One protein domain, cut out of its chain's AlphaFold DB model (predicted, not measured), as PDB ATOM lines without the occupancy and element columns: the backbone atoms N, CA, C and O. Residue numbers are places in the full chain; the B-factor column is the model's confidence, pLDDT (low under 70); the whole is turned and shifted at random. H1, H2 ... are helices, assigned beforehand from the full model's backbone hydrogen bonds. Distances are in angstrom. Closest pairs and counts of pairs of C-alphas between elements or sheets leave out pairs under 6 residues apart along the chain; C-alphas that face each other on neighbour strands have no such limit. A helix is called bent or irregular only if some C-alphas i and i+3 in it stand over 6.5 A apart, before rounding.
ATOM      1  N   ARG A 124      -2.549 -30.442  45.098       88.69
ATOM      2  CA  ARG A 124      -3.822 -30.577  44.384       88.69
ATOM      3  C   ARG A 124      -4.740 -29.429  44.769       88.69
ATOM      4  O   ARG A 124      -4.944 -29.166  45.952       88.69
ATOM      5  N   ILE A 125      -5.310 -28.795  43.758       89.06
ATOM      6  CA  ILE A 125      -6.270 -27.705  43.893       89.06
ATOM      7  C   ILE A 125      -7.600 -28.125  43.268       89.06
ATOM      8  O   ILE A 125      -7.638 -29.011  42.413       89.06
ATOM      9  N   ASN A 126      -8.703 -27.553  43.742       92.81
ATOM     10  CA  ASN A 126     -10.019 -27.786  43.145       92.81
ATOM     11  C   ASN A 126     -10.234 -26.903  41.899       92.81
ATOM     12  O   ASN A 126      -9.472 -25.975  41.658       92.81
ATOM     13  N   GLU A 127     -11.294 -27.162  41.131       92.38
ATOM     14  CA  GLU A 127     -11.586 -26.452  39.872       92.38
ATOM     15  C   GLU A 127     -11.698 -24.924  40.049       92.38
ATOM     16  O   GLU A 127     -11.231 -24.154  39.213       92.38
ATOM     17  N   GLN A 128     -12.260 -24.463  41.172       92.94
ATOM     18  CA  GLN A 128     -12.351 -23.033  41.468       92.94
ATOM     19  C   GLN A 128     -10.965 -22.428  41.737       92.94
ATOM     20  O   GLN A 128     -10.620 -21.390  41.180       92.94
ATOM     21  N   GLN A 129     -10.153 -23.102  42.549       93.88
ATOM     22  CA  GLN A 129      -8.778 -22.698  42.837       93.88
ATOM     23  C   GLN A 129      -7.890 -22.766  41.592       93.88
ATOM     24  O   GLN A 129      -6.950 -21.986  41.471       93.88
ATOM     25  N   GLU A 130      -8.169 -23.669  40.656       93.00
ATOM     26  CA  GLU A 130      -7.481 -23.739  39.367       93.00
ATOM     27  C   GLU A 130      -7.788 -22.507  38.509       93.00
ATOM     28  O   GLU A 130      -6.862 -21.862  38.014       93.00
ATOM     29  N   ALA A 131      -9.056 -22.101  38.415       93.81
ATOM     30  CA  ALA A 131      -9.429 -20.853  37.748       93.81
ATOM     31  C   ALA A 131      -8.777 -19.626  38.416       93.81
ATOM     32  O   ALA A 131      -8.205 -18.771  37.731       93.81
ATOM     33  N   ASP A 132      -8.787 -19.573  39.751       94.69
ATOM     34  CA  ASP A 132      -8.124 -18.510  40.509       94.69
ATOM     35  C   ASP A 132      -6.600 -18.531  40.277       94.69
ATOM     36  O   ASP A 132      -5.991 -17.480  40.074       94.69
ATOM     37  N   SER A 133      -5.976 -19.713  40.206       95.31
ATOM     38  CA  SER A 133      -4.546 -19.876  39.891       95.31
ATOM     39  C   SER A 133      -4.201 -19.268  38.542       95.31
ATOM     40  O   SER A 133      -3.253 -18.488  38.441       95.31
ATOM     41  N   GLN A 134      -4.992 -19.581  37.514       96.06
ATOM     42  CA  GLN A 134      -4.798 -19.041  36.169       96.06
ATOM     43  C   GLN A 134      -4.921 -17.516  36.153       96.06
ATOM     44  O   GLN A 134      -4.171 -16.842  35.444       96.06
ATOM     45  N   SER A 135      -5.801 -16.947  36.982       96.38
ATOM     46  CA  SER A 135      -5.915 -15.492  37.113       96.38
ATOM     47  C   SER A 135      -4.643 -14.852  37.691       96.38
ATOM     48  O   SER A 135      -4.173 -13.842  37.161       96.38
ATOM     49  N   PHE A 136      -4.029 -15.463  38.713       96.62
ATOM     50  CA  PHE A 136      -2.786 -14.962  39.311       96.62
ATOM     51  C   PHE A 136      -1.575 -15.159  38.398       96.62
ATOM     52  O   PHE A 136      -0.733 -14.265  38.308       96.62
ATOM     53  N   ILE A 137      -1.508 -16.284  37.681       97.50
ATOM     54  CA  ILE A 137      -0.485 -16.528  36.655       97.50
ATOM     55  C   ILE A 137      -0.589 -15.459  35.565       97.50
ATOM     56  O   ILE A 137       0.396 -14.787  35.269       97.50
ATOM     57  N   ALA A 138      -1.793 -15.212  35.041       97.25
ATOM     58  CA  ALA A 138      -2.019 -14.172  34.044       97.25
ATOM     59  C   ALA A 138      -1.668 -12.771  34.572       97.25
ATOM     60  O   ALA A 138      -1.084 -11.960  33.847       97.25
ATOM     61  N   LEU A 139      -1.982 -12.471  35.835       97.19
ATOM     62  CA  LEU A 139      -1.608 -11.210  36.475       97.19
ATOM     63  C   LEU A 139      -0.079 -11.049  36.543       97.19
ATOM     64  O   LEU A 139       0.440  -9.990  36.185       97.19
ATOM     65  N   ALA A 140       0.649 -12.099  36.929       97.38
ATOM     66  CA  ALA A 140       2.108 -12.095  36.970       97.38
ATOM     67  C   ALA A 140       2.727 -11.952  35.564       97.38
ATOM     68  O   ALA A 140       3.542 -11.051  35.329       97.38
ATOM     69  N   ASP A 141       2.266 -12.757  34.605       95.44
ATOM     70  CA  ASP A 141       2.748 -12.778  33.216       95.44
ATOM     71  C   ASP A 141       2.442 -11.504  32.428       95.44
ATOM     72  O   ASP A 141       3.072 -11.222  31.402       95.44
ATOM     73  N   THR A 142       1.490 -10.705  32.903       95.00
ATOM     74  CA  THR A 142       1.169  -9.413  32.301       95.00
ATOM     75  C   THR A 142       1.847  -8.263  33.026       95.00
ATOM     76  O   THR A 142       2.533  -7.474  32.377       95.00
ATOM     77  N   LYS A 143       1.687  -8.137  34.344       96.38
ATOM     78  CA  LYS A 143       2.145  -6.957  35.089       96.38
ATOM     79  C   LYS A 143       3.606  -7.068  35.503       96.38
ATOM     80  O   LYS A 143       4.420  -6.231  35.110       96.38
ATOM     81  N   LEU A 144       3.967  -8.142  36.206       97.44
ATOM     82  CA  LEU A 144       5.339  -8.342  36.687       97.44
ATOM     83  C   LEU A 144       6.308  -8.545  35.525       97.44
ATOM     84  O   LEU A 144       7.412  -7.999  35.524       97.44
ATOM     85  N   ARG A 145       5.872  -9.259  34.485       96.25
ATOM     86  CA  ARG A 145       6.674  -9.458  33.278       96.25
ATOM     87  C   ARG A 145       6.971  -8.158  32.536       96.25
ATOM     88  O   ARG A 145       8.091  -7.975  32.063       96.25
ATOM     89  N   ASN A 146       6.003  -7.245  32.451       96.00
ATOM     90  CA  ASN A 146       6.228  -5.937  31.838       96.00
ATOM     91  C   ASN A 146       7.251  -5.121  32.639       96.00
ATOM     92  O   ASN A 146       8.176  -4.567  32.044       96.00
ATOM     93  N   ALA A 147       7.135  -5.097  33.970       96.31
ATOM     94  CA  ALA A 147       8.105  -4.417  34.824       96.31
ATOM     95  C   ALA A 147       9.512  -5.020  34.708       96.31
ATOM     96  O   ALA A 147      10.474  -4.270  34.539       96.31
ATOM     97  N   LEU A 148       9.642  -6.351  34.698       95.81
ATOM     98  CA  LEU A 148      10.927  -7.027  34.491       95.81
ATOM     99  C   LEU A 148      11.541  -6.705  33.124       95.81
ATOM    100  O   LEU A 148      12.720  -6.361  33.045       95.81
ATOM    101  N   LEU A 149      10.756  -6.777  32.043       95.75
ATOM    102  CA  LEU A 149      11.246  -6.431  30.707       95.75
ATOM    103  C   LEU A 149      11.680  -4.967  30.618       95.75
ATOM    104  O   LEU A 149      12.724  -4.676  30.028       95.75
ATOM    105  N   TYR A 150      10.898  -4.052  31.191       96.06
ATOM    106  CA  TYR A 150      11.237  -2.634  31.209       96.06
ATOM    107  C   TYR A 150      12.531  -2.396  31.998       96.06
ATOM    108  O   TYR A 150      13.462  -1.775  31.484       96.06
ATOM    109  N   ASN A 151      12.631  -2.978  33.195       95.44
ATOM    110  CA  ASN A 151      13.806  -2.871  34.056       95.44
ATOM    111  C   ASN A 151      15.077  -3.440  33.398       95.44
ATOM    112  O   ASN A 151      16.142  -2.841  33.510       95.44
ATOM    113  N   LEU A 152      14.979  -4.555  32.668       95.19
ATOM    114  CA  LEU A 152      16.134  -5.170  32.007       95.19
ATOM    115  C   LEU A 152      16.569  -4.431  30.738       95.19
ATOM    116  O   LEU A 152      17.767  -4.263  30.504       95.19
ATOM    117  N   TRP A 153      15.616  -4.039  29.889       96.00
ATOM    118  CA  TRP A 153      15.911  -3.624  28.512       96.00
ATOM    119  C   TRP A 153      15.753  -2.126  28.255       96.00
ATOM    120  O   TRP A 153      16.333  -1.622  27.288       96.00
ATOM    121  N   CYS A 154      14.975  -1.418  29.076       94.88
ATOM    122  CA  CYS A 154      14.660  -0.002  28.876       94.88
ATOM    123  C   CYS A 154      15.389   0.909  29.867       94.88
ATOM    124  O   CYS A 154      15.777   2.007  29.470       94.88
ATOM    125  N   GLU A 155      15.633   0.454  31.099       94.50
ATOM    126  CA  GLU A 155      16.343   1.244  32.110       94.50
ATOM    127  C   GLU A 155      17.826   1.445  31.757       94.50
ATOM    128  O   GLU A 155      18.591   0.472  31.695       94.50
ATOM    129  N   PRO A 156      18.290   2.699  31.586       93.12
ATOM    130  CA  PRO A 156      19.692   2.979  31.277       93.12
ATOM    131  C   PRO A 156      20.651   2.471  32.359       93.12
ATOM    132  O   PRO A 156      21.768   2.054  32.054       93.12
ATOM    133  N   ALA A 157      20.207   2.477  33.619       93.69
ATOM    134  CA  ALA A 157      21.002   2.039  34.759       93.69
ATOM    135  C   ALA A 157      21.359   0.540  34.692       93.69
ATOM    136  O   ALA A 157      22.453   0.147  35.101       93.69
ATOM    137  N   ASN A 158      20.481  -0.280  34.102       94.38
ATOM    138  CA  ASN A 158      20.659  -1.728  33.987       94.38
ATOM    139  C   ASN A 158      21.255  -2.183  32.656       94.38
ATOM    140  O   ASN A 158      21.680  -3.335  32.547       94.38
ATOM    141  N   GLU A 159      21.370  -1.292  31.667       95.12
ATOM    142  CA  GLU A 159      21.835  -1.635  30.319       95.12
ATOM    143  C   GLU A 159      23.166  -2.403  30.334       95.12
ATOM    144  O   GLU A 159      23.296  -3.439  29.682       95.12
ATOM    145  N   SER A 160      24.143  -1.944  31.123       94.94
ATOM    146  CA  SER A 160      25.472  -2.568  31.178       94.94
ATOM    147  C   SER A 160      25.447  -3.988  31.762       94.94
ATOM    148  O   SER A 160      26.182  -4.871  31.304       94.94
ATOM    149  N   ILE A 161      24.580  -4.229  32.748       93.94
ATOM    150  CA  ILE A 161      24.460  -5.513  33.442       93.94
ATOM    151  C   ILE A 161      23.671  -6.496  32.571       93.94
ATOM    152  O   ILE A 161      24.135  -7.620  32.350       93.94
ATOM    153  N   THR A 162      22.544  -6.059  32.001       95.50
ATOM    154  CA  THR A 162      21.746  -6.846  31.047       95.50
ATOM    155  C   THR A 162      22.586  -7.250  29.842       95.50
ATOM    156  O   THR A 162      22.595  -8.421  29.455       95.50
ATOM    157  N   TYR A 163      23.366  -6.315  29.289       96.38
ATOM    158  CA  TYR A 163      24.285  -6.584  28.186       96.38
ATOM    159  C   TYR A 163      25.264  -7.710  28.531       96.38
ATOM    160  O   TYR A 163      25.371  -8.702  27.805       96.38
ATOM    161  N   LYS A 164      25.947  -7.600  29.676       94.88
ATOM    162  CA  LYS A 164      26.931  -8.598  30.110       94.88
ATOM    163  C   LYS A 164      26.307  -9.985  30.295       94.88
ATOM    164  O   LYS A 164      26.951 -10.971  29.943       94.88
ATOM    165  N   LYS A 165      25.081 -10.064  30.825       93.75
ATOM    166  CA  LYS A 165      24.372 -11.329  31.077       93.75
ATOM    167  C   LYS A 165      23.884 -12.005  29.795       93.75
ATOM    168  O   LYS A 165      24.209 -13.167  29.573       93.75
ATOM    169  N   TYR A 166      23.143 -11.286  28.954       95.25
ATOM    170  CA  TYR A 166      22.469 -11.890  27.800       95.25
ATOM    171  C   TYR A 166      23.362 -12.025  26.566       95.25
ATOM    172  O   TYR A 166      23.183 -12.965  25.797       95.25
ATOM    173  N   VAL A 167      24.315 -11.108  26.349       96.31
ATOM    174  CA  VAL A 167      25.116 -11.096  25.107       96.31
ATOM    175  C   VAL A 167      26.626 -11.032  25.311       96.31
ATOM    176  O   VAL A 167      27.373 -11.170  24.348       96.31
ATOM    177  N   GLY A 168      27.101 -10.846  26.545       94.81
ATOM    178  CA  GLY A 168      28.525 -10.635  26.829       94.81
ATOM    179  C   GLY A 168      29.448 -11.804  26.464       94.81
ATOM    180  O   GLY A 168      30.663 -11.627  26.451       94.81
ATOM    181  N   HIS A 169      28.889 -12.980  26.172       93.62
ATOM    182  CA  HIS A 169      29.625 -14.166  25.736       93.62
ATOM    183  C   HIS A 169      29.828 -14.238  24.211       93.62
ATOM    184  O   HIS A 169      30.641 -15.039  23.752       93.62
ATOM    185  N   TYR A 170      29.131 -13.415  23.417       95.31
ATOM    186  CA  TYR A 170      29.317 -13.377  21.965       95.31
ATOM    187  C   TYR A 170      30.553 -12.562  21.569       95.31
ATOM    188  O   TYR A 170      30.966 -11.621  22.246       95.31
ATOM    189  N   ALA A 171      31.131 -12.900  20.416       96.38
ATOM    190  CA  ALA A 171      32.237 -12.146  19.845       96.38
ATOM    191  C   ALA A 171      31.803 -10.728  19.428       96.38
ATOM    192  O   ALA A 171      30.698 -10.504  18.932       96.38
ATOM    193  N   LYS A 172      32.708  -9.759  19.555       96.00
ATOM    194  CA  LYS A 172      32.496  -8.393  19.053       96.00
ATOM    195  C   LYS A 172      32.633  -8.366  17.523       96.00
ATOM    196  O   LYS A 172      33.569  -8.984  17.020       96.00
ATOM    197  N   PRO A 173      31.777  -7.642  16.768       95.88
ATOM    198  CA  PRO A 173      30.684  -6.758  17.203       95.88
ATOM    199  C   PRO A 173      29.287  -7.421  17.227       95.88
ATOM    200  O   PRO A 173      28.275  -6.715  17.271       95.88
ATOM    201  N   LEU A 174      29.207  -8.753  17.128       96.06
ATOM    202  CA  LEU A 174      27.936  -9.486  17.095       96.06
ATOM    203  C   LEU A 174      27.132  -9.278  18.387       96.06
ATOM    204  O   LEU A 174      25.921  -9.081  18.318       96.06
ATOM    205  N   ASP A 175      27.807  -9.243  19.536       96.88
ATOM    206  CA  ASP A 175      27.230  -8.912  20.846       96.88
ATOM    207  C   ASP A 175      26.342  -7.651  20.816       96.88
ATOM    208  O   ASP A 175      25.194  -7.674  21.263       96.88
ATOM    209  N   LYS A 176      26.821  -6.559  20.211       96.62
ATOM    210  CA  LYS A 176      26.076  -5.298  20.071       96.62
ATOM    211  C   LYS A 176      24.858  -5.443  19.164       96.62
ATOM    212  O   LYS A 176      23.800  -4.904  19.484       96.62
ATOM    213  N   LEU A 177      24.990  -6.157  18.046       97.19
ATOM    214  CA  LEU A 177      23.874  -6.389  17.123       97.19
ATOM    215  C   LEU A 177      22.773  -7.223  17.787       97.19
ATOM    216  O   LEU A 177      21.592  -6.884  17.679       97.19
ATOM    217  N   LEU A 178      23.160  -8.276  18.512       96.06
ATOM    218  CA  LEU A 178      22.235  -9.120  19.265       96.06
ATOM    219  C   LEU A 178      21.565  -8.347  20.398       96.06
ATOM    220  O   LEU A 178      20.348  -8.441  20.543       96.06
ATOM    221  N   PHE A 179      22.307  -7.513  21.129       97.38
ATOM    222  CA  PHE A 179      21.724  -6.686  22.184       97.38
ATOM    223  C   PHE A 179      20.638  -5.756  21.648       97.38
ATOM    224  O   PHE A 179      19.533  -5.712  22.182       97.38
ATOM    225  N   GLN A 180      20.918  -5.061  20.542       97.19
ATOM    226  CA  GLN A 180      19.939  -4.184  19.899       97.19
ATOM    227  C   GLN A 180      18.731  -4.967  19.373       97.19
ATOM    228  O   GLN A 180      17.599  -4.489  19.460       97.19
ATOM    229  N   LYS A 181      18.943  -6.183  18.854       96.31
ATOM    230  CA  LYS A 181      17.853  -7.079  18.446       96.31
ATOM    231  C   LYS A 181      16.974  -7.460  19.641       96.31
ATOM    232  O   LYS A 181      15.760  -7.310  19.547       96.31
ATOM    233  N   TYR A 182      17.558  -7.908  20.752       95.62
ATOM    234  CA  TYR A 182      16.807  -8.295  21.950       95.62
ATOM    235  C   TYR A 182      16.086  -7.108  22.592       95.62
ATOM    236  O   TYR A 182      14.891  -7.214  22.861       95.62
ATOM    237  N   LYS A 183      16.742  -5.946  22.705       97.00
ATOM    238  CA  LYS A 183      16.115  -4.699  23.172       97.00
ATOM    239  C   LYS A 183      14.899  -4.326  22.318       97.00
ATOM    240  O   LYS A 183      13.835  -4.041  22.859       97.00
ATOM    241  N   LYS A 184      15.003  -4.408  20.984       97.12
ATOM    242  CA  LYS A 184      13.863  -4.173  20.074       97.12
ATOM    243  C   LYS A 184      12.729  -5.179  20.266       97.12
ATOM    244  O   LYS A 184      11.570  -4.786  20.185       97.12
ATOM    245  N   LEU A 185      13.042  -6.456  20.491       96.00
ATOM    246  CA  LEU A 185      12.028  -7.484  20.742       96.00
ATOM    247  C   LEU A 185      11.301  -7.242  22.069       96.00
ATOM    248  O   LEU A 185      10.074  -7.281  22.081       96.00
ATOM    249  N   ALA A 186      12.030  -6.910  23.136       96.00
ATOM    250  CA  ALA A 186      11.450  -6.569  24.433       96.00
ATOM    251  C   ALA A 186      10.538  -5.333  24.342       96.00
ATOM    252  O   ALA A 186       9.393  -5.370  24.784       96.00
ATOM    253  N   VAL A 187      11.003  -4.263  23.685       96.62
ATOM    254  CA  VAL A 187      10.198  -3.049  23.456       96.62
ATOM    255  C   VAL A 187       8.959  -3.353  22.614       96.62
ATOM    256  O   VAL A 187       7.869  -2.907  22.956       96.62
ATOM    257  N   LYS A 188       9.090  -4.140  21.538       96.75
ATOM    258  CA  LYS A 188       7.945  -4.548  20.707       96.75
ATOM    259  C   LYS A 188       6.904  -5.311  21.523       96.75
ATOM    260  O   LYS A 188       5.707  -5.111  21.325       96.75
ATOM    261  N   GLU A 189       7.349  -6.182  22.421       95.25
ATOM    262  CA  GLU A 189       6.441  -6.925  23.282       95.25
ATOM    263  C   GLU A 189       5.705  -6.008  24.266       95.25
ATOM    264  O   GLU A 189       4.477  -6.076  24.350       95.25
ATOM    265  N   LEU A 190       6.416  -5.110  24.952       95.69
ATOM    266  CA  LEU A 190       5.798  -4.118  25.838       95.69
ATOM    267  C   LEU A 190       4.759  -3.268  25.083       95.69
ATOM    268  O   LEU A 190       3.633  -3.082  25.552       95.69
ATOM    269  N   LEU A 191       5.104  -2.842  23.864       95.88
ATOM    270  CA  LEU A 191       4.237  -2.040  22.999       95.88
ATOM    271  C   LEU A 191       3.016  -2.793  22.450       95.88
ATOM    272  O   LEU A 191       2.080  -2.172  21.952       95.88
ATOM    273  N   THR A 192       2.994  -4.125  22.540       93.38
ATOM    274  CA  THR A 192       1.816  -4.921  22.153       93.38
ATOM    275  C   THR A 192       0.677  -4.753  23.164       93.38
ATOM    276  O   THR A 192      -0.489  -4.892  22.802       93.38
ATOM    277  N   ARG A 193       1.000  -4.437  24.426       86.31
ATOM    278  CA  ARG A 193       0.024  -4.276  25.519       86.31
ATOM    279  C   ARG A 193      -0.219  -2.813  25.889       86.31
ATOM    280  O   ARG A 193      -1.308  -2.486  26.348       86.31
ATOM    281  N   LYS A 194       0.779  -1.943  25.699       88.06
ATOM    282  CA  LYS A 194       0.697  -0.513  26.020       88.06
ATOM    283  C   LYS A 194       1.119   0.340  24.821       88.06
ATOM    284  O   LYS A 194       2.203   0.124  24.296       88.06
ATOM    285  N   PRO A 195       0.327   1.338  24.394       88.75
ATOM    286  CA  PRO A 195       0.677   2.164  23.235       88.75
ATOM    287  C   PRO A 195       1.887   3.073  23.495       88.75
ATOM    288  O   PRO A 195       2.615   3.417  22.567       88.75
ATOM    289  N   VAL A 196       2.103   3.458  24.755       92.19
ATOM    290  CA  VAL A 196       3.215   4.299  25.205       92.19
ATOM    291  C   VAL A 196       3.851   3.636  26.420       92.19
ATOM    292  O   VAL A 196       3.149   3.139  27.298       92.19
ATOM    293  N   LEU A 197       5.183   3.616  26.464       94.00
ATOM    294  CA  LEU A 197       5.923   3.098  27.608       94.00
ATOM    295  C   LEU A 197       6.118   4.219  28.628       94.00
ATOM    296  O   LEU A 197       6.978   5.079  28.446       94.00
ATOM    297  N   ASN A 198       5.306   4.204  29.679       95.19
ATOM    298  CA  ASN A 198       5.461   5.071  30.837       95.19
ATOM    299  C   ASN A 198       6.062   4.256  31.994       95.19
ATOM    300  O   ASN A 198       5.522   3.213  32.358       95.19
ATOM    301  N   LYS A 199       7.202   4.711  32.522       94.56
ATOM    302  CA  LYS A 199       7.950   4.015  33.576       94.56
ATOM    303  C   LYS A 199       7.119   3.891  34.849       94.56
ATOM    304  O   LYS A 199       6.964   2.792  35.377       94.56
ATOM    305  N   GLU A 200       6.586   5.015  35.314       94.81
ATOM    306  CA  GLU A 200       5.854   5.121  36.573       94.81
ATOM    307  C   GLU A 200       4.604   4.235  36.551       94.81
ATOM    308  O   GLU A 200       4.358   3.493  37.495       94.81
ATOM    309  N   GLU A 201       3.869   4.236  35.439       95.38
ATOM    310  CA  GLU A 201       2.688   3.394  35.239       95.38
ATOM    311  C   GLU A 201       3.042   1.899  35.241       95.38
ATOM    312  O   GLU A 201       2.357   1.100  35.872       95.38
ATOM    313  N   ILE A 202       4.119   1.501  34.552       96.12
ATOM    314  CA  ILE A 202       4.542   0.093  34.489       96.12
ATOM    315  C   ILE A 202       4.926  -0.427  35.880       96.12
ATOM    316  O   ILE A 202       4.560  -1.551  36.229       96.12
ATOM    317  N   TYR A 203       5.658   0.366  36.664       96.19
ATOM    318  CA  TYR A 203       6.056  -0.033  38.014       96.19
ATOM    319  C   TYR A 203       4.902   0.034  39.010       96.19
ATOM    320  O   TYR A 203       4.749  -0.906  39.786       96.19
ATOM    321  N   GLN A 204       4.018   1.029  38.909       96.00
ATOM    322  CA  GLN A 204       2.806   1.076  39.726       96.00
ATOM    323  C   GLN A 204       1.914  -0.155  39.492       96.00
ATOM    324  O   GLN A 204       1.462  -0.778  40.449       96.00
ATOM    325  N   GLU A 205       1.695  -0.559  38.237       96.12
ATOM    326  CA  GLU A 205       0.908  -1.761  37.936       96.12
ATOM    327  C   GLU A 205       1.549  -3.047  38.479       96.12
ATOM    328  O   GLU A 205       0.841  -3.995  38.833       96.12
ATOM    329  N   ALA A 206       2.881  -3.110  38.521       97.38
ATOM    330  CA  ALA A 206       3.587  -4.239  39.113       97.38
ATOM    331  C   ALA A 206       3.460  -4.250  40.641       97.38
ATOM    332  O   ALA A 206       3.210  -5.313  41.206       97.38
ATOM    333  N   ASP A 207       3.553  -3.092  41.296       96.75
ATOM    334  CA  ASP A 207       3.328  -2.969  42.738       96.75
ATOM    335  C   ASP A 207       1.888  -3.372  43.108       96.75
ATOM    336  O   ASP A 207       1.684  -4.158  44.035       96.75
ATOM    337  N   GLU A 208       0.885  -2.922  42.344       97.00
ATOM    338  CA  GLU A 208      -0.522  -3.321  42.514       97.00
ATOM    339  C   GLU A 208      -0.715  -4.837  42.347       97.00
ATOM    340  O   GLU A 208      -1.412  -5.475  43.145       97.00
ATOM    341  N   ALA A 209      -0.058  -5.440  41.350       97.94
ATOM    342  CA  ALA A 209      -0.083  -6.885  41.150       97.94
ATOM    343  C   ALA A 209       0.560  -7.641  42.321       97.94
ATOM    344  O   ALA A 209       0.003  -8.636  42.789       97.94
ATOM    345  N   LEU A 210       1.694  -7.163  42.834       98.06
ATOM    346  CA  LEU A 210       2.352  -7.751  43.998       98.06
ATOM    347  C   LEU A 210       1.484  -7.644  45.260       98.06
ATOM    348  O   LEU A 210       1.390  -8.617  46.006       98.06
ATOM    349  N   ILE A 211       0.769  -6.531  45.467       97.69
ATOM    350  CA  ILE A 211      -0.201  -6.393  46.568       97.69
ATOM    351  C   ILE A 211      -1.317  -7.437  46.438       97.69
ATOM    352  O   ILE A 211      -1.649  -8.107  47.417       97.69
ATOM    353  N   ALA A 212      -1.883  -7.612  45.240       97.44
ATOM    354  CA  ALA A 212      -2.938  -8.597  45.005       97.44
ATOM    355  C   ALA A 212      -2.454 -10.036  45.263       97.44
ATOM    356  O   ALA A 212      -3.120 -10.793  45.969       97.44
ATOM    357  N   ILE A 213      -1.268 -10.387  44.758       97.81
ATOM    358  CA  ILE A 213      -0.625 -11.694  44.969       97.81
ATOM    359  C   ILE A 213      -0.318 -11.913  46.458       97.81
ATOM    360  O   ILE A 213      -0.589 -12.985  46.998       97.81
ATOM    361  N   SER A 214       0.193 -10.889  47.145       97.69
ATOM    362  CA  SER A 214       0.435 -10.898  48.591       97.69
ATOM    363  C   SER A 214      -0.842 -11.188  49.378       97.69
ATOM    364  O   SER A 214      -0.835 -12.035  50.271       97.69
ATOM    365  N   ASN A 215      -1.941 -10.506  49.051       96.62
ATOM    366  CA  ASN A 215      -3.224 -10.698  49.726       96.62
ATOM    367  C   ASN A 215      -3.796 -12.099  49.478       96.62
ATOM    368  O   ASN A 215      -4.358 -12.695  50.393       96.62
ATOM    369  N   ALA A 216      -3.630 -12.628  48.264       95.00
ATOM    370  CA  ALA A 216      -4.076 -13.970  47.906       95.00
ATOM    371  C   ALA A 216      -3.288 -15.075  48.626       95.00
ATOM    372  O   ALA A 216      -3.871 -16.076  49.041       95.00
ATOM    373  N   LEU A 217      -1.976 -14.893  48.804       96.31
ATOM    374  CA  LEU A 217      -1.145 -15.819  49.576       96.31
ATOM    375  C   LEU A 217      -1.473 -15.754  51.080       96.31
ATOM    376  O   LEU A 217      -1.540 -16.787  51.758       96.31
ATOM    377  N   GLY A 218      -1.668 -14.541  51.605       94.81
ATOM    378  CA  GLY A 218      -1.848 -14.294  53.033       94.81
ATOM    379  C   GLY A 218      -0.643 -14.789  53.840       94.81
ATOM    380  O   GLY A 218       0.503 -14.479  53.508       94.81
ATOM    381  N   ASP A 219      -0.919 -15.587  54.874       93.38
ATOM    382  CA  ASP A 219       0.083 -16.244  55.729       93.38
ATOM    383  C   ASP A 219       0.328 -17.720  55.349       93.38
ATOM    384  O   ASP A 219       0.992 -18.468  56.077       93.38
ATOM    385  N   SER A 220      -0.228 -18.173  54.221       94.12
ATOM    386  CA  SER A 220      -0.137 -19.570  53.789       94.12
ATOM    387  C   SER A 220       1.279 -19.937  53.342       94.12
ATOM    388  O   SER A 220       2.029 -19.115  52.819       94.12
ATOM    389  N   LYS A 221       1.658 -21.214  53.514       94.12
ATOM    390  CA  LYS A 221       2.950 -21.726  53.020       94.12
ATOM    391  C   LYS A 221       3.011 -21.731  51.490       94.12
ATOM    392  O   LYS A 221       4.047 -21.373  50.940       94.12
ATOM    393  N   TYR A 222       1.923 -22.154  50.861       96.06
ATOM    394  CA  TYR A 222       1.724 -22.225  49.419       96.06
ATOM    395  C   TYR A 222       0.360 -21.630  49.079       96.06
ATOM    396  O   TYR A 222      -0.492 -21.485  49.969       96.06
ATOM    397  N   PHE A 223       0.142 -21.303  47.808       94.50
ATOM    398  CA  PHE A 223      -1.153 -20.800  47.357       94.50
ATOM    399  C   PHE A 223      -2.300 -21.752  47.733       94.50
ATOM    400  O   PHE A 223      -2.151 -22.976  47.784       94.50
ATOM    401  N   PHE A 224      -3.451 -21.156  48.054       92.81
ATOM    402  CA  PHE A 224      -4.685 -21.847  48.455       92.81
ATOM    403  C   PHE A 224      -4.577 -22.733  49.705       92.81
ATOM    404  O   PHE A 224      -5.425 -23.598  49.923       92.81
ATOM    405  N   GLY A 225      -3.549 -22.535  50.537       91.00
ATOM    406  CA  GLY A 225      -3.347 -23.339  51.744       91.00
ATOM    407  C   GLY A 225      -2.984 -24.798  51.452       91.00
ATOM    408  O   GLY A 225      -3.153 -25.653  52.322       91.00
ATOM    409  N   SER A 226      -2.497 -25.089  50.240       93.06
ATOM    410  CA  SER A 226      -2.054 -26.428  49.853       93.06
ATOM    411  C   SER A 226      -0.921 -26.922  50.761       93.06
ATOM    412  O   SER A 226      -0.070 -26.147  51.208       93.06
ATOM    413  N   SER A 227      -0.883 -28.229  51.034       92.38
ATOM    414  CA  SER A 227       0.195 -28.857  51.810       92.38
ATOM    415  C   SER A 227       1.494 -29.001  51.009       92.38
ATOM    416  O   SER A 227       2.582 -28.967  51.589       92.38
ATOM    417  N   LEU A 228       1.375 -29.131  49.687       95.56
ATOM    418  CA  LEU A 228       2.463 -29.256  48.717       95.56
ATOM    419  C   LEU A 228       2.413 -28.090  47.719       95.56
ATOM    420  O   LEU A 228       1.328 -27.559  47.467       95.56
ATOM    421  N   PRO A 229       3.559 -27.678  47.157       96.38
ATOM    422  CA  PRO A 229       3.600 -26.559  46.227       96.38
ATOM    423  C   PRO A 229       2.863 -26.885  44.926       96.38
ATOM    424  O   PRO A 229       2.851 -28.028  44.461       96.38
ATOM    425  N   THR A 230       2.260 -25.866  44.329       95.56
ATOM    426  CA  THR A 230       1.499 -25.959  43.077       95.56
ATOM    427  C   THR A 230       2.249 -25.292  41.919       95.56
ATOM    428  O   THR A 230       3.300 -24.673  42.104       95.56
ATOM    429  N   PHE A 231       1.720 -25.383  40.696       96.00
ATOM    430  CA  PHE A 231       2.323 -24.697  39.551       96.00
ATOM    431  C   PHE A 231       2.299 -23.164  39.701       96.00
ATOM    432  O   PHE A 231       3.294 -22.505  39.391       96.00
ATOM    433  N   VAL A 232       1.226 -22.589  40.265       97.06
ATOM    434  CA  VAL A 232       1.174 -21.139  40.529       97.06
ATOM    435  C   VAL A 232       2.254 -20.707  41.519       97.06
ATOM    436  O   VAL A 232       2.839 -19.640  41.339       97.06
ATOM    437  N   ASP A 233       2.603 -21.555  42.496       97.88
ATOM    438  CA  ASP A 233       3.718 -21.274  43.400       97.88
ATOM    439  C   ASP A 233       5.037 -21.149  42.631       97.88
ATOM    440  O   ASP A 233       5.812 -20.231  42.885       97.88
ATOM    441  N   ALA A 234       5.284 -22.026  41.651       97.69
ATOM    442  CA  ALA A 234       6.508 -21.991  40.851       97.69
ATOM    443  C   ALA A 234       6.579 -20.721  39.987       97.69
ATOM    444  O   ALA A 234       7.629 -20.073  39.921       97.69
ATOM    445  N   VAL A 235       5.455 -20.332  39.374       98.00
ATOM    446  CA  VAL A 235       5.339 -19.097  38.584       98.00
ATOM    447  C   VAL A 235       5.579 -17.873  39.465       98.00
ATOM    448  O   VAL A 235       6.485 -17.084  39.192       98.00
ATOM    449  N   VAL A 236       4.816 -17.719  40.546       98.00
ATOM    450  CA  VAL A 236       4.886 -16.540  41.419       98.00
ATOM    451  C   VAL A 236       6.253 -16.438  42.095       98.00
ATOM    452  O   VAL A 236       6.867 -15.367  42.076       98.00
ATOM    453  N   PHE A 237       6.783 -17.553  42.609       98.06
ATOM    454  CA  PHE A 237       8.144 -17.611  43.136       98.06
ATOM    455  C   PHE A 237       9.168 -17.138  42.105       98.06
ATOM    456  O   PHE A 237      10.045 -16.352  42.453       98.06
ATOM    457  N   SER A 238       9.063 -17.575  40.845       97.94
ATOM    458  CA  SER A 238      10.041 -17.218  39.814       97.94
ATOM    459  C   SER A 238      10.120 -15.711  39.563       97.94
ATOM    460  O   SER A 238      11.222 -15.164  39.478       97.94
ATOM    461  N   TYR A 239       8.974 -15.024  39.529       98.00
ATOM    462  CA  TYR A 239       8.925 -13.570  39.400       98.00
ATOM    463  C   TYR A 239       9.515 -12.884  40.627       98.00
ATOM    464  O   TYR A 239      10.441 -12.085  40.487       98.00
ATOM    465  N   ILE A 240       9.023 -13.219  41.823       97.44
ATOM    466  CA  ILE A 240       9.477 -12.595  43.074       97.44
ATOM    467  C   ILE A 240      10.984 -12.798  43.247       97.44
ATOM    468  O   ILE A 240      11.714 -11.848  43.522       97.44
ATOM    469  N   HIS A 241      11.473 -14.018  43.024       96.56
ATOM    470  CA  HIS A 241      12.885 -14.352  43.154       96.56
ATOM    471  C   HIS A 241      13.753 -13.542  42.189       96.56
ATOM    472  O   HIS A 241      14.782 -13.009  42.598       96.56
ATOM    473  N   VAL A 242      13.358 -13.391  40.923       96.00
ATOM    474  CA  VAL A 242      14.128 -12.567  39.978       96.00
ATOM    475  C   VAL A 242      14.077 -11.086  40.360       96.00
ATOM    476  O   VAL A 242      15.129 -10.449  40.394       96.00
ATOM    477  N   ILE A 243      12.905 -10.558  40.726       95.62
ATOM    478  CA  ILE A 243      12.717  -9.161  41.162       95.62
ATOM    479  C   ILE A 243      13.587  -8.836  42.391       95.62
ATOM    480  O   ILE A 243      14.216  -7.783  42.446       95.62
ATOM    481  N   LEU A 244      13.687  -9.747  43.363       94.81
ATOM    482  CA  LEU A 244      14.497  -9.550  44.575       94.81
ATOM    483  C   LEU A 244      16.011  -9.643  44.338       94.81
ATOM    484  O   LEU A 244      16.802  -9.202  45.176       94.81
ATOM    485  N   ASN A 245      16.438 -10.272  43.242       92.88
ATOM    486  CA  ASN A 245      17.852 -10.529  42.974       92.88
ATOM    487  C   ASN A 245      18.425  -9.676  41.837       92.88
ATOM    488  O   ASN A 245      19.651  -9.558  41.757       92.88
ATOM    489  N   ILE A 246      17.587  -9.077  40.985       90.62
ATOM    490  CA  ILE A 246      18.042  -8.177  39.927       90.62
ATOM    491  C   ILE A 246      18.640  -6.892  40.536       90.62
ATOM    492  O   ILE A 246      18.075  -6.324  41.476       90.62
ATOM    493  N   PRO A 247      19.803  -6.422  40.052       82.19
ATOM    494  CA  PRO A 247      20.366  -5.150  40.495       82.19
ATOM    495  C   PRO A 247      19.462  -3.968  40.126       82.19
ATOM    496  O   PRO A 247      18.834  -3.984  39.075       82.19
ATOM    497  N   LEU A 248      19.461  -2.920  40.959       81.88
ATOM    498  CA  LEU A 248      18.769  -1.649  40.685       81.88
ATOM    499  C   LEU A 248      17.274  -1.838  40.351       81.88
ATOM    500  O   LEU A 248      16.749  -1.274  39.389       81.88
ATOM    501  N   ASN A 249      16.594  -2.670  41.140       82.88
ATOM    502  CA  ASN A 249      15.148  -2.829  41.073       82.88
ATOM    503  C   ASN A 249      14.432  -1.674  41.796       82.88
ATOM    504  O   ASN A 249      14.805  -1.325  42.916       82.88
ATOM    505  N   GLU A 250      13.385  -1.132  41.175       82.69
ATOM    506  CA  GLU A 250      12.522  -0.091  41.758       82.69
ATOM    507  C   GLU A 250      11.188  -0.645  42.293       82.69
ATOM    508  O   GLU A 250      10.500   0.046  43.038       82.69
ATOM    509  N   VAL A 251      10.843  -1.894  41.955       87.44
ATOM    510  CA  VAL A 251       9.582  -2.544  42.350       87.44
ATOM    511  C   VAL A 251       9.613  -2.947  43.825       87.44
ATOM    512  O   VAL A 251      10.565  -3.602  44.272       87.44
ATOM    513  N   GLN A 252       8.557  -2.622  44.574       89.94
ATOM    514  CA  GLN A 252       8.473  -2.901  46.008       89.94
ATOM    515  C   GLN A 252       7.763  -4.229  46.284       89.94
ATOM    516  O   GLN A 252       6.577  -4.405  46.016       89.94
ATOM    517  N   VAL A 253       8.488  -5.173  46.887       93.31
ATOM    518  CA  VAL A 253       7.951  -6.493  47.250       93.31
ATOM    519  C   VAL A 253       7.489  -6.500  48.708       93.31
ATOM    520  O   VAL A 253       8.210  -6.061  49.605       93.31
ATOM    521  N   GLN A 254       6.290  -7.029  48.961       95.25
ATOM    522  CA  GLN A 254       5.701  -7.120  50.298       95.25
ATOM    523  C   GLN A 254       6.463  -8.120  51.179       95.25
ATOM    524  O   GLN A 254       7.039  -9.104  50.713       95.25
ATOM    525  N   SER A 255       6.449  -7.886  52.492       96.31
ATOM    526  CA  SER A 255       7.253  -8.653  53.450       96.31
ATOM    527  C   SER A 255       6.869 -10.135  53.549       96.31
ATOM    528  O   SER A 255       7.742 -10.973  53.774       96.31
ATOM    529  N   ASN A 256       5.595 -10.486  53.362       96.62
ATOM    530  CA  ASN A 256       5.146 -11.880  53.299       96.62
ATOM    531  C   ASN A 256       5.653 -12.586  52.030       96.62
ATOM    532  O   ASN A 256       6.105 -13.724  52.123       96.62
ATOM    533  N   LEU A 257       5.670 -11.903  50.880       97.12
ATOM    534  CA  LEU A 257       6.214 -12.433  49.626       97.12
ATOM    535  C   LEU A 257       7.731 -12.641  49.687       97.12
ATOM    536  O   LEU A 257       8.239 -13.626  49.151       97.12
ATOM    537  N   ILE A 258       8.456 -11.765  50.388       96.88
ATOM    538  CA  ILE A 258       9.890 -11.959  50.657       96.88
ATOM    539  C   ILE A 258      10.100 -13.241  51.471       96.88
ATOM    540  O   ILE A 258      10.849 -14.119  51.047       96.88
ATOM    541  N   LYS A 259       9.379 -13.400  52.591       96.81
ATOM    542  CA  LYS A 259       9.452 -14.612  53.429       96.81
ATOM    543  C   LYS A 259       9.069 -15.875  52.655       96.81
ATOM    544  O   LYS A 259       9.689 -16.921  52.831       96.81
ATOM    545  N   TYR A 260       8.051 -15.781  51.804       97.19
ATOM    546  CA  TYR A 260       7.617 -16.858  50.919       97.19
ATOM    547  C   TYR A 260       8.731 -17.281  49.954       97.19
ATOM    548  O   TYR A 260       9.048 -18.469  49.859       97.19
ATOM    549  N   SER A 261       9.381 -16.310  49.306       96.50
ATOM    550  CA  SER A 261      10.506 -16.565  48.405       96.50
ATOM    551  C   SER A 261      11.691 -17.195  49.139       96.50
ATOM    552  O   SER A 261      12.201 -18.228  48.707       96.50
ATOM    553  N   GLU A 262      12.080 -16.656  50.295       95.06
ATOM    554  CA  GLU A 262      13.162 -17.218  51.113       95.06
ATOM    555  C   GLU A 262      12.874 -18.662  51.533       95.06
ATOM    556  O   GLU A 262      13.753 -19.522  51.465       95.06
ATOM    557  N   LYS A 263      11.633 -18.956  51.929       95.06
ATOM    558  CA  LYS A 263      11.217 -20.299  52.335       95.06
ATOM    559  C   LYS A 263      11.341 -21.305  51.195       95.06
ATOM    560  O   LYS A 263      11.949 -22.354  51.393       95.06
ATOM    561  N   ILE A 264      10.812 -20.983  50.013       95.81
ATOM    562  CA  ILE A 264      10.914 -21.863  48.838       95.81
ATOM    563  C   ILE A 264      12.373 -22.058  48.433       95.81
ATOM    564  O   ILE A 264      12.793 -23.186  48.171       95.81
ATOM    565  N   TYR A 265      13.160 -20.982  48.419       94.38
ATOM    566  CA  TYR A 265      14.576 -21.058  48.077       94.38
ATOM    567  C   TYR A 265      15.337 -21.983  49.038       94.38
ATOM    568  O   TYR A 265      16.090 -22.855  48.604       94.38
ATOM    569  N   ASN A 266      15.096 -21.847  50.342       93.94
ATOM    570  CA  ASN A 266      15.753 -22.668  51.351       93.94
ATOM    571  C   ASN A 266      15.302 -24.134  51.323       93.94
ATOM    572  O   ASN A 266      16.123 -24.992  51.611       93.94
ATOM    573  N   GLU A 267      14.034 -24.414  51.000       93.81
ATOM    574  CA  GLU A 267      13.453 -25.768  51.038       93.81
ATOM    575  C   GLU A 267      13.703 -26.584  49.757       93.81
ATOM    576  O   GLU A 267      13.803 -27.809  49.830       93.81
ATOM    577  N   TYR A 268      13.833 -25.935  48.594       92.75
ATOM    578  CA  TYR A 268      13.927 -26.639  47.303       92.75
ATOM    579  C   TYR A 268      15.171 -26.327  46.479       92.75
ATOM    580  O   TYR A 268      15.521 -27.110  45.595       92.75
TER     581      TYR A 268
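Overview. This is residues 124 to 268 of the 273 residues of an uncharacterized protein of Rhizophagus irregularis (strain DAOM 181602 / DAOM 197198 / MUCL 43194) (UniProt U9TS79). A long helix, H1, is the backbone of the domain, with H4 and H5 packed along it so that the centres of the three make a triangle; H6 packs crosswise on H5, apart from H1. At the last turns of H1, H3 crosses it at a steep tilt and reaches on past its end, with the short H2 at the corner there. The printed part has 145 residues with six named helices, H1 to H6 in order along the chain, and no named strand; the class is all helix. It is compact, with a radius of gyration of the C-alphas of 16.8 A, and spans 51 by 35 by 26 A.

Arrangement. H1, residues 127 to 153, is the hub and touches four other helices. H2, residues 159 to 166, touches H1 only at the corner by their link, where the C-alphas of Leu 152 and Thr 162, the closest, are 5.9 A apart. H3, residues 174 to 193, touches H1 with its residues 183 to 190 alone, at a steep tilt of 47 degrees, opposite ways; the closest C-alphas, of Trp 153 and Lys 183, are 5.5 A apart. H4, residues 199 to 217, touches H1 at a shallow tilt of 30 degrees, opposite ways, with the C-alphas of Lys 143 and Ala 206 closest at 5.1 A. H5, residues 231 to 245, touches H1 at a shallow tilt of 23 degrees, the same way, with the C-alphas of Ser 133 and Val 232 closest at 5.9 A. H4 and H5 are near each other, with 5 pairs of C-alphas within 10 A. H6, residues 255 to 268, touches H5 at 72 degrees, only just about perpendicular; the C-alphas of Phe 237 and Ser 261, the closest, are 5.9 A apart. Among the pairs that stay apart are H1 and H6, and H3 and H5. Every O i to N i+4 pair is within hydrogen-bond range in H2, H4, H5 and H6; in H1 it is 22 of 23 and in H3 15 of 16.

Along the chain. H1 begins at C-alpha 127, (-11.586, -26.452, 39.872), and is 37.5 A long; it is neither bent nor irregular, but only just: C-alphas 141 and 144 are 6.2 A apart. H2 has 8 residues. H3 is 29.6 A long and begins at C-alpha 174, (27.936, -9.486, 17.095). H4 is 27.1 A long, H5 21.3 A and H6 20.1 A, ending at C-alpha 268, (13.927, -26.639, 47.303).

Size, cuts and confidence. The two C-alphas farthest apart, of Asn 126 and Pro 173, are 52.6 A apart. The printed part has no cut. The link from H4 to H5, residues 218 to 230, is long; those from H1 to H2 and from H3 to H4 are tight. The mean pLDDT of the printed part is 94.9, and no printed residue is under 70.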